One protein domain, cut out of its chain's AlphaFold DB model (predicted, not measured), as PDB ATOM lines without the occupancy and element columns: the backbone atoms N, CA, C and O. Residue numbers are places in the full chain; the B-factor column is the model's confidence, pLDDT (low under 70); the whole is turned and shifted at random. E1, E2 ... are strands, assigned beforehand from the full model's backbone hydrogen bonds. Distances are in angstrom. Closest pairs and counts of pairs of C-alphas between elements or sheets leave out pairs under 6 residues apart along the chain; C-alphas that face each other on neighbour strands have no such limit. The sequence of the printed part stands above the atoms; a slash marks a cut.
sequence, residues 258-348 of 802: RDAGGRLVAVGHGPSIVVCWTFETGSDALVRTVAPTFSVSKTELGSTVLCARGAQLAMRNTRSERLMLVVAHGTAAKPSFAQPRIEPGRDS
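AT A GLANCE: This is residues 258 to 348 of the 802 residues of the protein "Wdr43 protein" of Symbiodinium necroappetens (UniProt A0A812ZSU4). Two small three-stranded sheets make a loose sandwich, set like a wedge: near each other along E1 and E4, spread apart towards E3 and E6. The loops of residues 281 to 287 and 313 to 322 reach away from the sheets. The printed part has 91 residues, 39 of them in six named strands, E1 to E6 in order, with no named helix; it is all strand. Each sheet, E1 - E2 - E3 and E4 - E5 - E6, is antiparallel. The whole is only just compact, close to loose, with a radius of gyration of the C-alphas of 14.4 A and spans of 46 by 37 by 20 A.

HOW THE PARTS SIT: Start with E1, residues 264 to 269, E2, 273 to 279, and E3, 294 to 297: a meander, each strand the antiparallel neighbour of the one before. Look for N 266 and O 277, 2.9 A apart, and N 274 and O 296, 2.8 A. The second meander is E4, residues 305 to 312, E5, 323 to 331, and E6, 334 to 338; find N 309 and O 326 at 2.9 A, and N 336 and O 329 at 2.8 A. The closest C-alphas of E1 and E4 are those of His 269 and Ala 308, 6.1 A; E3 and E6 are apart.

IN THESE COORDINATES: Find C-alpha 264 at (-19.544, -6.130, -43.985), where E1 begins its 16.9 A. E2 covers 19.6 A, E3 10.4 A, E4 20.5 A and E5 25.4 A. E6 runs 13.4 A to C-alpha 338 at (-22.295, -11.646, -22.514).

THE WHOLE: The C-alphas of Asp 284 and Ala 333 are farthest apart, 47.1 A. The printed part has no cut; the link E2 to E3 is long. Confidence is under 70 at residues 259 to 261, 281 to 287, 311 to 323 and 341 to 348.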
ATOM      1  N   ARG A 258     -24.818  -8.621 -43.476       71.25
ATOM      2  CA  ARG A 258     -24.336  -7.236 -43.497       71.25
ATOM      3  C   ARG A 258     -24.937  -6.445 -42.323       71.25
ATOM      4  O   ARG A 258     -25.987  -6.784 -41.792       71.25
ATOM      5  N   ASP A 259     -24.256  -5.376 -41.923       69.19
ATOM      6  CA  ASP A 259     -24.797  -4.337 -41.037       69.19
ATOM      7  C   ASP A 259     -26.028  -3.665 -41.682       69.19
ATOM      8  O   ASP A 259     -26.176  -3.687 -42.905       69.19
ATOM      9  N   ALA A 260     -26.864  -2.984 -40.893       60.69
ATOM     10  CA  ALA A 260     -28.067  -2.287 -41.366       60.69
ATOM     11  C   ALA A 260     -27.784  -1.233 -42.463       60.69
ATOM     12  O   ALA A 260     -28.677  -0.869 -43.224       60.69
ATOM     13  N   GLY A 261     -26.538  -0.755 -42.567       62.12
ATOM     14  CA  GLY A 261     -26.047   0.095 -43.659       62.12
ATOM     15  C   GLY A 261     -25.451  -0.651 -44.865       62.12
ATOM     16  O   GLY A 261     -24.699  -0.048 -45.621       62.12
ATOM     17  N   GLY A 262     -25.675  -1.961 -45.020       71.44
ATOM     18  CA  GLY A 262     -25.140  -2.773 -46.126       71.44
ATOM     19  C   GLY A 262     -23.635  -3.079 -46.048       71.44
ATOM     20  O   GLY A 262     -23.051  -3.609 -46.995       71.44
ATOM     21  N   ARG A 263     -22.974  -2.768 -44.931       80.56
ATOM     22  CA  ARG A 263     -21.522  -2.953 -44.744       80.56
ATOM     23  C   ARG A 263     -21.200  -4.367 -44.264       80.56
ATOM     24  O   ARG A 263     -21.999  -4.973 -43.559       80.56
ATOM     25  N   LEU A 264     -20.025  -4.894 -44.604       82.94
ATOM     26  CA  LEU A 264     -19.544  -6.130 -43.985       82.94
ATOM     27  C   LEU A 264     -19.191  -5.895 -42.524       82.94
ATOM     28  O   LEU A 264     -18.691  -4.828 -42.163       82.94
ATOM     29  N   VAL A 265     -19.358  -6.946 -41.725       86.25
ATOM     30  CA  VAL A 265     -18.922  -6.994 -40.333       86.25
ATOM     31  C   VAL A 265     -17.969  -8.172 -40.134       86.25
ATOM     32  O   VAL A 265     -18.280  -9.307 -40.492       86.25
ATOM     33  N   ALA A 266     -16.809  -7.908 -39.538       90.12
ATOM     34  CA  ALA A 266     -15.875  -8.927 -39.075       90.12
ATOM     35  C   ALA A 266     -15.743  -8.858 -37.549       90.12
ATOM     36  O   ALA A 266     -15.549  -7.780 -36.990       90.12
ATOM     37  N   VAL A 267     -15.803 -10.009 -36.878       91.50
ATOM     38  CA  VAL A 267     -15.643 -10.133 -35.423       91.50
ATOM     39  C   VAL A 267     -14.331 -10.848 -35.123       91.50
ATOM     40  O   VAL A 267     -14.141 -12.007 -35.497       91.50
ATOM     41  N   GLY A 268     -13.421 -10.158 -34.440       91.38
ATOM     42  CA  GLY A 268     -12.152 -10.687 -33.950       91.38
ATOM     43  C   GLY A 268     -12.174 -10.909 -32.442       91.38
ATOM     44  O   GLY A 268     -12.792 -10.150 -31.699       91.38
ATOM     45  N   HIS A 269     -11.457 -11.923 -31.961       92.31
ATOM     46  CA  HIS A 269     -11.192 -12.086 -30.533       92.31
ATOM     47  C   HIS A 269      -9.758 -12.530 -30.241       92.31
ATOM     48  O   HIS A 269      -9.119 -13.276 -30.990       92.31
ATOM     49  N   GLY A 270      -9.252 -12.042 -29.116       90.19
ATOM     50  CA  GLY A 270      -8.041 -12.488 -28.442       90.19
ATOM     51  C   GLY A 270      -8.358 -12.872 -26.994       90.19
ATOM     52  O   GLY A 270      -9.495 -12.742 -26.564       90.19
ATOM     53  N   PRO A 271      -7.373 -13.308 -26.190       87.62
ATOM     54  CA  PRO A 271      -7.604 -13.661 -24.782       87.62
ATOM     55  C   PRO A 271      -7.993 -12.461 -23.895       87.62
ATOM     56  O   PRO A 271      -8.512 -12.645 -22.789       87.62
ATOM     57  N   SER A 272      -7.711 -11.245 -24.363       87.62
ATOM     58  CA  SER A 272      -7.868  -9.994 -23.619       87.62
ATOM     59  C   SER A 272      -8.818  -8.988 -24.284       87.62
ATOM     60  O   SER A 272      -9.135  -7.985 -23.655       87.62
ATOM     61  N   ILE A 273      -9.322  -9.262 -25.494       89.81
ATOM     62  CA  ILE A 273     -10.169  -8.327 -26.245       89.81
ATOM     63  C   ILE A 273     -11.148  -9.050 -27.179       89.81
ATOM     64  O   ILE A 273     -10.829 -10.105 -27.736       89.81
ATOM     65  N   VAL A 274     -12.312  -8.447 -27.403       91.50
ATOM     66  CA  VAL A 274     -13.180  -8.692 -28.562       91.50
ATOM     67  C   VAL A 274     -13.269  -7.404 -29.369       91.50
ATOM     68  O   VAL A 274     -13.409  -6.328 -28.797       91.50
ATOM     69  N   VAL A 275     -13.188  -7.505 -30.692       91.25
ATOM     70  CA  VAL A 275     -13.250  -6.370 -31.617       91.25
ATOM     71  C   VAL A 275     -14.206  -6.649 -32.765       91.25
ATOM     72  O   VAL A 275     -14.357  -7.788 -33.206       91.25
ATOM     73  N   CYS A 276     -14.835  -5.592 -33.258       90.94
ATOM     74  CA  CYS A 276     -15.739  -5.618 -34.392       90.94
ATOM     75  C   CYS A 276     -15.288  -4.561 -35.404       90.94
ATOM     76  O   CYS A 276     -15.102  -3.399 -35.044       90.94
ATOM     77  N   TRP A 277     -15.112  -4.955 -36.662       90.00
ATOM     78  CA  TRP A 277     -14.798  -4.053 -37.770       90.00
ATOM     79  C   TRP A 277     -15.969  -4.013 -38.737       90.00
ATOM     80  O   TRP A 277     -16.370  -5.062 -39.242       90.00
ATOM     81  N   THR A 278     -16.453  -2.815 -39.042       86.88
ATOM     82  CA  THR A 278     -17.491  -2.588 -40.047       86.88
ATOM     83  C   THR A 278     -16.887  -1.851 -41.240       86.88
ATOM     84  O   THR A 278     -16.277  -0.797 -41.071       86.88
ATOM     85  N   PHE A 279     -17.007  -2.403 -42.452       85.19
ATOM     86  CA  PHE A 279     -16.379  -1.833 -43.652       85.19
ATOM     87  C   PHE A 279     -17.102  -2.200 -44.954       85.19
ATOM     88  O   PHE A 279     -17.819  -3.192 -45.049       85.19
ATOM     89  N   GLU A 280     -16.895  -1.390 -45.988       82.12
ATOM     90  CA  GLU A 280     -17.529  -1.567 -47.298       82.12
ATOM     91  C   GLU A 280     -16.728  -2.484 -48.235       82.12
ATOM     92  O   GLU A 280     -15.512  -2.660 -48.097       82.12
ATOM     93  N   THR A 281     -17.407  -3.040 -49.235       69.88
ATOM     94  CA  THR A 281     -16.826  -3.879 -50.293       69.88
ATOM     95  C   THR A 281     -16.939  -3.169 -51.632       69.88
ATOM     96  O   THR A 281     -18.044  -3.024 -52.147       69.88
ATOM     97  N   GLY A 282     -15.812  -2.736 -52.194       62.41
ATOM     98  CA  GLY A 282     -15.757  -2.052 -53.485       62.41
ATOM     99  C   GLY A 282     -14.337  -1.602 -53.830       62.41
ATOM    100  O   GLY A 282     -13.520  -1.376 -52.937       62.41
ATOM    101  N   SER A 283     -14.042  -1.478 -55.125       51.53
ATOM    102  CA  SER A 283     -12.723  -1.067 -55.633       51.53
ATOM    103  C   SER A 283     -12.367   0.393 -55.332       51.53
ATOM    104  O   SER A 283     -11.185   0.711 -55.256       51.53
ATOM    105  N   ASP A 284     -13.369   1.255 -55.129       44.53
ATOM    106  CA  ASP A 284     -13.206   2.696 -54.869       44.53
ATOM    107  C   ASP A 284     -12.915   3.047 -53.402       44.53
ATOM    108  O   ASP A 284     -12.787   4.217 -53.042       44.53
ATOM    109  N   ALA A 285     -12.782   2.063 -52.512       55.28
ATOM    110  CA  ALA A 285     -12.503   2.346 -51.113       55.28
ATOM    111  C   ALA A 285     -11.037   2.772 -50.889       55.28
ATOM    112  O   ALA A 285     -10.163   1.927 -50.693       55.28
ATOM    113  N   LEU A 286     -10.780   4.088 -50.811       56.25
ATOM    114  CA  LEU A 286      -9.443   4.670 -50.565       56.25
ATOM    115  C   LEU A 286      -8.719   4.106 -49.319       56.25
ATOM    116  O   LEU A 286      -7.491   4.166 -49.221       56.25
ATOM    117  N   VAL A 287      -9.461   3.597 -48.331       67.69
ATOM    118  CA  VAL A 287      -8.932   3.228 -47.011       67.69
ATOM    119  C   VAL A 287      -8.472   1.766 -46.969       67.69
ATOM    120  O   VAL A 287      -9.260   0.841 -46.765       67.69
ATOM    121  N   ARG A 288      -7.159   1.547 -47.088       83.38
ATOM    122  CA  ARG A 288      -6.549   0.206 -46.990       83.38
ATOM    123  C   ARG A 288      -6.569  -0.393 -45.575       83.38
ATOM    124  O   ARG A 288      -6.558  -1.615 -45.434       83.38
ATOM    125  N   THR A 289      -6.590   0.442 -44.540       86.69
ATOM    126  CA  THR A 289      -6.447   0.025 -43.135       86.69
ATOM    127  C   THR A 289      -7.706   0.372 -42.351       86.69
ATOM    128  O   THR A 289      -8.065   1.542 -42.277       86.69
ATOM    129  N   VAL A 290      -8.370  -0.621 -41.759       88.38
ATOM    130  CA  VAL A 290      -9.656  -0.451 -41.062       88.38
ATOM    131  C   VAL A 290      -9.451  -0.573 -39.553       88.38
ATOM    132  O   VAL A 290      -9.072  -1.635 -39.063       88.38
ATOM    133  N   ALA A 291      -9.718   0.512 -38.827       86.56
ATOM    134  CA  ALA A 291      -9.769   0.529 -37.365       86.56
ATOM    135  C   ALA A 291     -11.034  -0.195 -36.847       86.56
ATOM    136  O   ALA A 291     -12.025  -0.272 -37.581       86.56
ATOM    137  N   PRO A 292     -11.032  -0.749 -35.620       88.25
ATOM    138  CA  PRO A 292     -12.220  -1.387 -35.064       88.25
ATOM    139  C   PRO A 292     -13.307  -0.335 -34.821       88.25
ATOM    140  O   PRO A 292     -13.035   0.729 -34.280       88.25
ATOM    141  N   THR A 293     -14.536  -0.651 -35.220       84.75
ATOM    142  CA  THR A 293     -15.735   0.176 -34.993       84.75
ATOM    143  C   THR A 293     -16.261   0.017 -33.568       84.75
ATOM    144  O   THR A 293     -16.979   0.871 -33.070       84.75
ATOM    145  N   PHE A 294     -15.934  -1.104 -32.923       84.69
ATOM    146  CA  PHE A 294     -16.305  -1.403 -31.547       84.69
ATOM    147  C   PHE A 294     -15.278  -2.361 -30.938       84.69
ATOM    148  O   PHE A 294     -14.787  -3.273 -31.615       84.69
ATOM    149  N   SER A 295     -14.955  -2.183 -29.659       87.38
ATOM    150  CA  SER A 295     -14.061  -3.078 -28.922       87.38
ATOM    151  C   SER A 295     -14.476  -3.209 -27.465       87.38
ATOM    152  O   SER A 295     -14.860  -2.219 -26.855       87.38
ATOM    153  N   VAL A 296     -14.342  -4.411 -26.906       87.25
ATOM    154  CA  VAL A 296     -14.555  -4.684 -25.480       87.25
ATOM    155  C   VAL A 296     -13.359  -5.447 -24.932       87.25
ATOM    156  O   VAL A 296     -12.989  -6.517 -25.425       87.25
ATOM    157  N   SER A 297     -12.763  -4.897 -23.887       87.94
ATOM    158  CA  SER A 297     -11.625  -5.453 -23.172       87.94
ATOM    159  C   SER A 297     -12.033  -6.522 -22.152       87.94
ATOM    160  O   SER A 297     -13.146  -6.578 -21.623       87.94
ATOM    161  N   LYS A 298     -11.064  -7.355 -21.778       86.19
ATOM    162  CA  LYS A 298     -11.148  -8.281 -20.642       86.19
ATOM    163  C   LYS A 298     -11.435  -7.569 -19.316       86.19
ATOM    164  O   LYS A 298     -12.002  -8.188 -18.417       86.19
ATOM    165  N   THR A 299     -11.008  -6.318 -19.170       83.38
ATOM    166  CA  THR A 299     -11.286  -5.487 -17.993       83.38
ATOM    167  C   THR A 299     -12.771  -5.158 -17.883       83.38
ATOM    168  O   THR A 299     -13.339  -5.360 -16.815       83.38
ATOM    169  N   GLU A 300     -13.422  -4.785 -18.987       79.81
ATOM    170  CA  GLU A 300     -14.871  -4.522 -19.036       79.81
ATOM    171  C   GLU A 300     -15.697  -5.813 -18.877       79.81
ATOM    172  O   GLU A 300     -16.691  -5.834 -18.158       79.81
ATOM    173  N   LEU A 301     -15.239  -6.939 -19.441       79.81
ATOM    174  CA  LEU A 301     -15.851  -8.271 -19.248       79.81
ATOM    175  C   LEU A 301     -15.509  -8.930 -17.892       79.81
ATOM    176  O   LEU A 301     -15.876 -10.088 -17.641       79.81
ATOM    177  N   GLY A 302     -14.716  -8.261 -17.049       82.06
ATOM    178  CA  GLY A 302     -14.210  -8.755 -15.761       82.06
ATOM    179  C   GLY A 302     -13.397 -10.062 -15.813       82.06
ATOM    180  O   GLY A 302     -13.097 -10.645 -14.770       82.06
ATOM    181  N   SER A 303     -13.080 -10.596 -16.999       86.88
ATOM    182  CA  SER A 303     -12.526 -11.946 -17.166       86.88
ATOM    183  C   SER A 303     -12.016 -12.238 -18.584       86.88
ATOM    184  O   SER A 303     -12.343 -11.553 -19.546       86.88
ATOM    185  N   THR A 304     -11.166 -13.264 -18.708       87.75
ATOM    186  CA  THR A 304     -10.528 -13.678 -19.971       87.75
ATOM    187  C   THR A 304     -11.561 -14.057 -21.032       87.75
ATOM    188  O   THR A 304     -12.455 -14.859 -20.763       87.75
ATOM    189  N   VAL A 305     -11.399 -13.536 -22.245       88.81
ATOM    190  CA  VAL A 305     -12.224 -13.880 -23.410       88.81
ATOM    191  C   VAL A 305     -11.861 -15.287 -23.897       88.81
ATOM    192  O   VAL A 305     -10.685 -15.649 -23.977       88.81
ATOM    193  N   LEU A 306     -12.877 -16.097 -24.197       87.62
ATOM    194  CA  LEU A 306     -12.729 -17.472 -24.682       87.62
ATOM    195  C   LEU A 306     -12.988 -17.563 -26.189       87.62
ATOM    196  O   LEU A 306     -12.191 -18.167 -26.911       87.62
ATOM    197  N   CYS A 307     -14.090 -16.964 -26.646       89.19
ATOM    198  CA  CYS A 307     -14.414 -16.745 -28.054       89.19
ATOM    199  C   CYS A 307     -15.555 -15.728 -28.209       89.19
ATOM    200  O   CYS A 307     -16.333 -15.515 -27.280       89.19
ATOM    201  N   ALA A 308     -15.695 -15.150 -29.402       88.75
ATOM    202  CA  ALA A 308     -16.811 -14.281 -29.777       88.75
ATOM    203  C   ALA A 308     -17.391 -14.677 -31.145       88.75
ATOM    204  O   ALA A 308     -16.672 -15.237 -31.979       88.75
ATOM    205  N   ARG A 309     -18.673 -14.372 -31.376       86.44
ATOM    206  CA  ARG A 309     -19.340 -14.452 -32.686       86.44
ATOM    207  C   ARG A 309     -20.309 -13.288 -32.887       86.44
ATOM    208  O   ARG A 309     -20.858 -12.774 -31.916       86.44
ATOM    209  N   GLY A 310     -20.562 -12.934 -34.145       78.31
ATOM    210  CA  GLY A 310     -21.794 -12.233 -34.505       78.31
ATOM    211  C   GLY A 310     -23.004 -13.164 -34.350       78.31
ATOM    212  O   GLY A 310     -22.888 -14.386 -34.503       78.31
ATOM    213  N   ALA A 311     -24.141 -12.574 -34.016       65.94
ATOM    214  CA  ALA A 311     -25.426 -13.224 -33.825       65.94
ATOM    215  C   ALA A 311     -26.543 -12.303 -34.316       65.94
ATOM    216  O   ALA A 311     -26.444 -11.079 -34.198       65.94
ATOM    217  N   GLN A 312     -27.624 -12.880 -34.815       59.91
ATOM    218  CA  GLN A 312     -28.788 -12.149 -35.285       59.91
ATOM    219  C   GLN A 312     -30.018 -12.591 -34.504       59.91
ATOM    220  O   GLN A 312     -30.483 -13.725 -34.607       59.91
ATOM    221  N   LEU A 313     -30.575 -11.670 -33.718       41.94
ATOM    222  CA  LEU A 313     -31.883 -11.883 -33.119       41.94
ATOM    223  C   LEU A 313     -32.940 -11.292 -34.052       41.94
ATOM    224  O   LEU A 313     -33.068 -10.073 -34.149       41.94
ATOM    225  N   ALA A 314     -33.723 -12.156 -34.700       35.50
ATOM    226  CA  ALA A 314     -34.938 -11.754 -35.399       35.50
ATOM    227  C   ALA A 314     -35.969 -11.222 -34.381       35.50
ATOM    228  O   ALA A 314     -36.822 -11.953 -33.870       35.50
ATOM    229  N   MET A 315     -35.858  -9.936 -34.045       34.81
ATOM    230  CA  MET A 315     -36.804  -9.205 -33.204       34.81
ATOM    231  C   MET A 315     -38.146  -9.115 -33.934       34.81
ATOM    232  O   MET A 315     -38.340  -8.242 -34.778       34.81
ATOM    233  N   ARG A 316     -39.091 -10.002 -33.589       35.16
ATOM    234  CA  ARG A 316     -40.404 -10.144 -34.257       35.16
ATOM    235  C   ARG A 316     -41.218  -8.849 -34.436       35.16
ATOM    236  O   ARG A 316     -42.110  -8.853 -35.274       35.16
ATOM    237  N   ASN A 317     -40.916  -7.775 -33.696       33.81
ATOM    238  CA  ASN A 317     -41.686  -6.525 -33.679       33.81
ATOM    239  C   ASN A 317     -40.896  -5.246 -34.052       33.81
ATOM    240  O   ASN A 317     -41.438  -4.154 -33.901       33.81
ATOM    241  N   THR A 318     -39.650  -5.316 -34.543       37.88
ATOM    242  CA  THR A 318     -38.906  -4.102 -34.955       37.88
ATOM    243  C   THR A 318     -38.211  -4.266 -36.304       37.88
ATOM    244  O   THR A 318     -37.323  -5.100 -36.432       37.88
ATOM    245  N   ARG A 319     -38.524  -3.389 -37.272       35.72
ATOM    246  CA  ARG A 319     -37.918  -3.331 -38.626       35.72
ATOM    247  C   ARG A 319     -36.401  -3.044 -38.674       35.72
ATOM    248  O   ARG A 319     -35.851  -2.918 -39.759       35.72
ATOM    249  N   SER A 320     -35.727  -2.897 -37.533       41.53
ATOM    250  CA  SER A 320     -34.274  -2.706 -37.468       41.53
ATOM    251  C   SER A 320     -33.614  -4.037 -37.123       41.53
ATOM    252  O   SER A 320     -33.465  -4.382 -35.950       41.53
ATOM    253  N   GLU A 321     -33.206  -4.769 -38.154       48.72
ATOM    254  CA  GLU A 321     -32.242  -5.857 -38.012       48.72
ATOM    255  C   GLU A 321     -30.931  -5.259 -37.485       48.72
ATOM    256  O   GLU A 321     -30.400  -4.295 -38.042       48.72
ATOM    257  N   ARG A 322     -30.442  -5.770 -36.352       55.84
ATOM    258  CA  ARG A 322     -29.189  -5.324 -35.733       55.84
ATOM    259  C   ARG A 322     -28.334  -6.526 -35.383       55.84
ATOM    260  O   ARG A 322     -28.799  -7.459 -34.728       55.84
ATOM    261  N   LEU A 323     -27.073  -6.465 -35.791       64.50
ATOM    262  CA  LEU A 323     -26.081  -7.472 -35.458       64.50
ATOM    263  C   LEU A 323     -25.739  -7.376 -33.966       64.50
ATOM    264  O   LEU A 323     -25.239  -6.359 -33.488       64.50
ATOM    265  N   MET A 324     -26.013  -8.451 -33.234       70.56
ATOM    266  CA  MET A 324     -25.662  -8.600 -31.826       70.56
ATOM    267  C   MET A 324     -24.323  -9.324 -31.707       70.56
ATOM    268  O   MET A 324     -24.042 -10.278 -32.433       70.56
ATOM    269  N   LEU A 325     -23.486  -8.902 -30.764       82.38
ATOM    270  CA  LEU A 325     -22.234  -9.587 -30.462       82.38
ATOM    271  C   LEU A 325     -22.466 -10.566 -29.307       82.38
ATOM    272  O   LEU A 325     -22.947 -10.164 -28.253       82.38
ATOM    273  N   VAL A 326     -22.109 -11.841 -29.479       86.69
ATOM    274  CA  VAL A 326     -22.156 -12.854 -28.411       86.69
ATOM    275  C   VAL A 326     -20.732 -13.212 -28.014       86.69
ATOM    276  O   VAL A 326     -19.935 -13.676 -28.835       86.69
ATOM    277  N   VAL A 327     -20.403 -13.004 -26.740       88.88
ATOM    278  CA  VAL A 327     -19.063 -13.209 -26.182       88.88
ATOM    279  C   VAL A 327     -19.109 -14.271 -25.093       88.88
ATOM    280  O   VAL A 327     -19.820 -14.123 -24.103       88.88
ATOM    281  N   ALA A 328     -18.301 -15.320 -25.239       88.88
ATOM    282  CA  ALA A 328     -18.006 -16.258 -24.165       88.88
ATOM    283  C   ALA A 328     -16.725 -15.817 -23.442       88.88
ATOM    284  O   ALA A 328     -15.669 -15.659 -24.060       88.88
ATOM    285  N   HIS A 329     -16.805 -15.647 -22.127       88.50
ATOM    286  CA  HIS A 329     -15.712 -15.173 -21.274       88.50
ATOM    287  C   HIS A 329     -15.633 -15.982 -19.967       88.50
ATOM    288  O   HIS A 329     -16.491 -16.817 -19.684       88.50
ATOM    289  N   GLY A 330     -14.574 -15.808 -19.176       86.25
ATOM    290  CA  GLY A 330     -14.360 -16.550 -17.931       86.25
ATOM    291  C   GLY A 330     -13.295 -17.639 -18.052       86.25
ATOM    292  O   GLY A 330     -12.122 -17.358 -18.298       86.25
ATOM    293  N   THR A 331     -13.675 -18.897 -17.804       83.81
ATOM    294  CA  THR A 331     -12.754 -20.048 -17.851       83.81
ATOM    295  C   THR A 331     -13.352 -21.193 -18.659       83.81
ATOM    296  O   THR A 331     -14.553 -21.420 -18.597       83.81
ATOM    297  N   ALA A 332     -12.531 -22.011 -19.320       76.44
ATOM    298  CA  ALA A 332     -13.022 -23.204 -20.027       76.44
ATOM    299  C   ALA A 332     -13.735 -24.232 -19.107       76.44
ATOM    300  O   ALA A 332     -14.465 -25.106 -19.569       76.44
ATOM    301  N   ALA A 333     -13.547 -24.147 -17.785       78.25
ATOM    302  CA  ALA A 333     -14.272 -24.974 -16.820       78.25
ATOM    303  C   ALA A 333     -15.694 -24.460 -16.518       78.25
ATOM    304  O   ALA A 333     -16.538 -25.254 -16.095       78.25
ATOM    305  N   LYS A 334     -15.925 -23.154 -16.705       80.56
ATOM    306  CA  LYS A 334     -17.180 -22.429 -16.478       80.56
ATOM    307  C   LYS A 334     -17.156 -21.130 -17.313       80.56
ATOM    308  O   LYS A 334     -16.638 -20.122 -16.814       80.56
ATOM    309  N   PRO A 335     -17.620 -21.163 -18.576       84.88
ATOM    310  CA  PRO A 335     -17.821 -19.967 -19.379       84.88
ATOM    311  C   PRO A 335     -19.044 -19.195 -18.868       84.88
ATOM    312  O   PRO A 335     -19.999 -19.783 -18.356       84.88
ATOM    313  N   SER A 336     -18.995 -17.880 -19.026       84.06
ATOM    314  CA  SER A 336     -20.122 -16.957 -18.935       84.06
ATOM    315  C   SER A 336     -20.383 -16.383 -20.326       84.06
ATOM    316  O   SER A 336     -19.452 -16.274 -21.128       84.06
ATOM    317  N   PHE A 337     -21.630 -16.009 -20.602       86.88
ATOM    318  CA  PHE A 337     -22.036 -15.408 -21.868       86.88
ATOM    319  C   PHE A 337     -22.448 -13.953 -21.640       86.88
ATOM    320  O   PHE A 337     -23.244 -13.671 -20.746       86.88
ATOM    321  N   ALA A 338     -21.921 -13.052 -22.463       83.75
ATOM    322  CA  ALA A 338     -22.295 -11.646 -22.514       83.75
ATOM    323  C   ALA A 338     -22.800 -11.293 -23.917       83.75
ATOM    324  O   ALA A 338     -22.314 -11.830 -24.916       83.75
ATOM    325  N   GLN A 339     -23.757 -10.368 -23.978       81.94
ATOM    326  CA  GLN A 339     -24.292  -9.809 -25.220       81.94
ATOM    327  C   GLN A 339     -24.104  -8.283 -25.234       81.94
ATOM    328  O   GLN A 339     -25.075  -7.547 -25.042       81.94
ATOM    329  N   PRO A 340     -22.858  -7.786 -25.364       71.50
ATOM    330  CA  PRO A 340     -22.603  -6.352 -25.450       71.50
ATOM    331  C   PRO A 340     -23.322  -5.747 -26.664       71.50
ATOM    332  O   PRO A 340     -23.309  -6.307 -27.763       71.50
ATOM    333  N   ARG A 341     -23.962  -4.593 -26.452       65.00
ATOM    334  CA  ARG A 341     -24.655  -3.849 -27.507       65.00
ATOM    335  C   ARG A 341     -23.638  -3.096 -28.357       65.00
ATOM    336  O   ARG A 341     -22.819  -2.360 -27.818       65.00
ATOM    337  N   ILE A 342     -23.734  -3.253 -29.673       62.47
ATOM    338  CA  ILE A 342     -23.038  -2.394 -30.632       62.47
ATOM    339  C   ILE A 342     -23.957  -1.195 -30.893       62.47
ATOM    340  O   ILE A 342     -24.952  -1.319 -31.610       62.47
ATOM    341  N   GLU A 343     -23.658  -0.048 -30.285       52.59
ATOM    342  CA  GLU A 343     -24.320   1.215 -30.622       52.59
ATOM    343  C   GLU A 343     -23.497   1.957 -31.688       52.59
ATOM    344  O   GLU A 343     -22.312   2.214 -31.469       52.59
ATOM    345  N   PRO A 344     -24.074   2.292 -32.858       44.72
ATOM    346  CA  PRO A 344     -23.332   2.981 -33.905       44.72
ATOM    347  C   PRO A 344     -22.967   4.401 -33.455       44.72
ATOM    348  O   PRO A 344     -23.847   5.240 -33.278       44.72
ATOM    349  N   GLY A 345     -21.665   4.671 -33.306       42.22
ATOM    350  CA  GLY A 345     -21.129   5.999 -32.977       42.22
ATOM    351  C   GLY A 345     -20.647   6.201 -31.534       42.22
ATOM    352  O   GLY A 345     -20.290   7.325 -31.194       42.22
ATOM    353  N   ARG A 346     -20.610   5.157 -30.690       40.31
ATOM    354  CA  ARG A 346     -19.937   5.193 -29.376       40.31
ATOM    355  C   ARG A 346     -18.673   4.329 -29.388       40.31
ATOM    356  O   ARG A 346     -18.758   3.115 -29.545       40.31
ATOM    357  N   ASP A 347     -17.525   4.957 -29.143       38.75
ATOM    358  CA  ASP A 347     -16.213   4.289 -29.087       38.75
ATOM    359  C   ASP A 347     -15.959   3.524 -27.767       38.75
ATOM    360  O   ASP A 347     -14.956   2.821 -27.641       38.75
ATOM    361  N   SER A 348     -16.847   3.647 -26.771       37.53
ATOM    362  CA  SER A 348     -16.695   3.046 -25.440       37.53
ATOM    363  C   SER A 348     -18.006   2.510 -24.850       37.53
ATOM    364  O   SER A 348     -19.106   2.984 -25.143       37.53
TER     365      SER A 348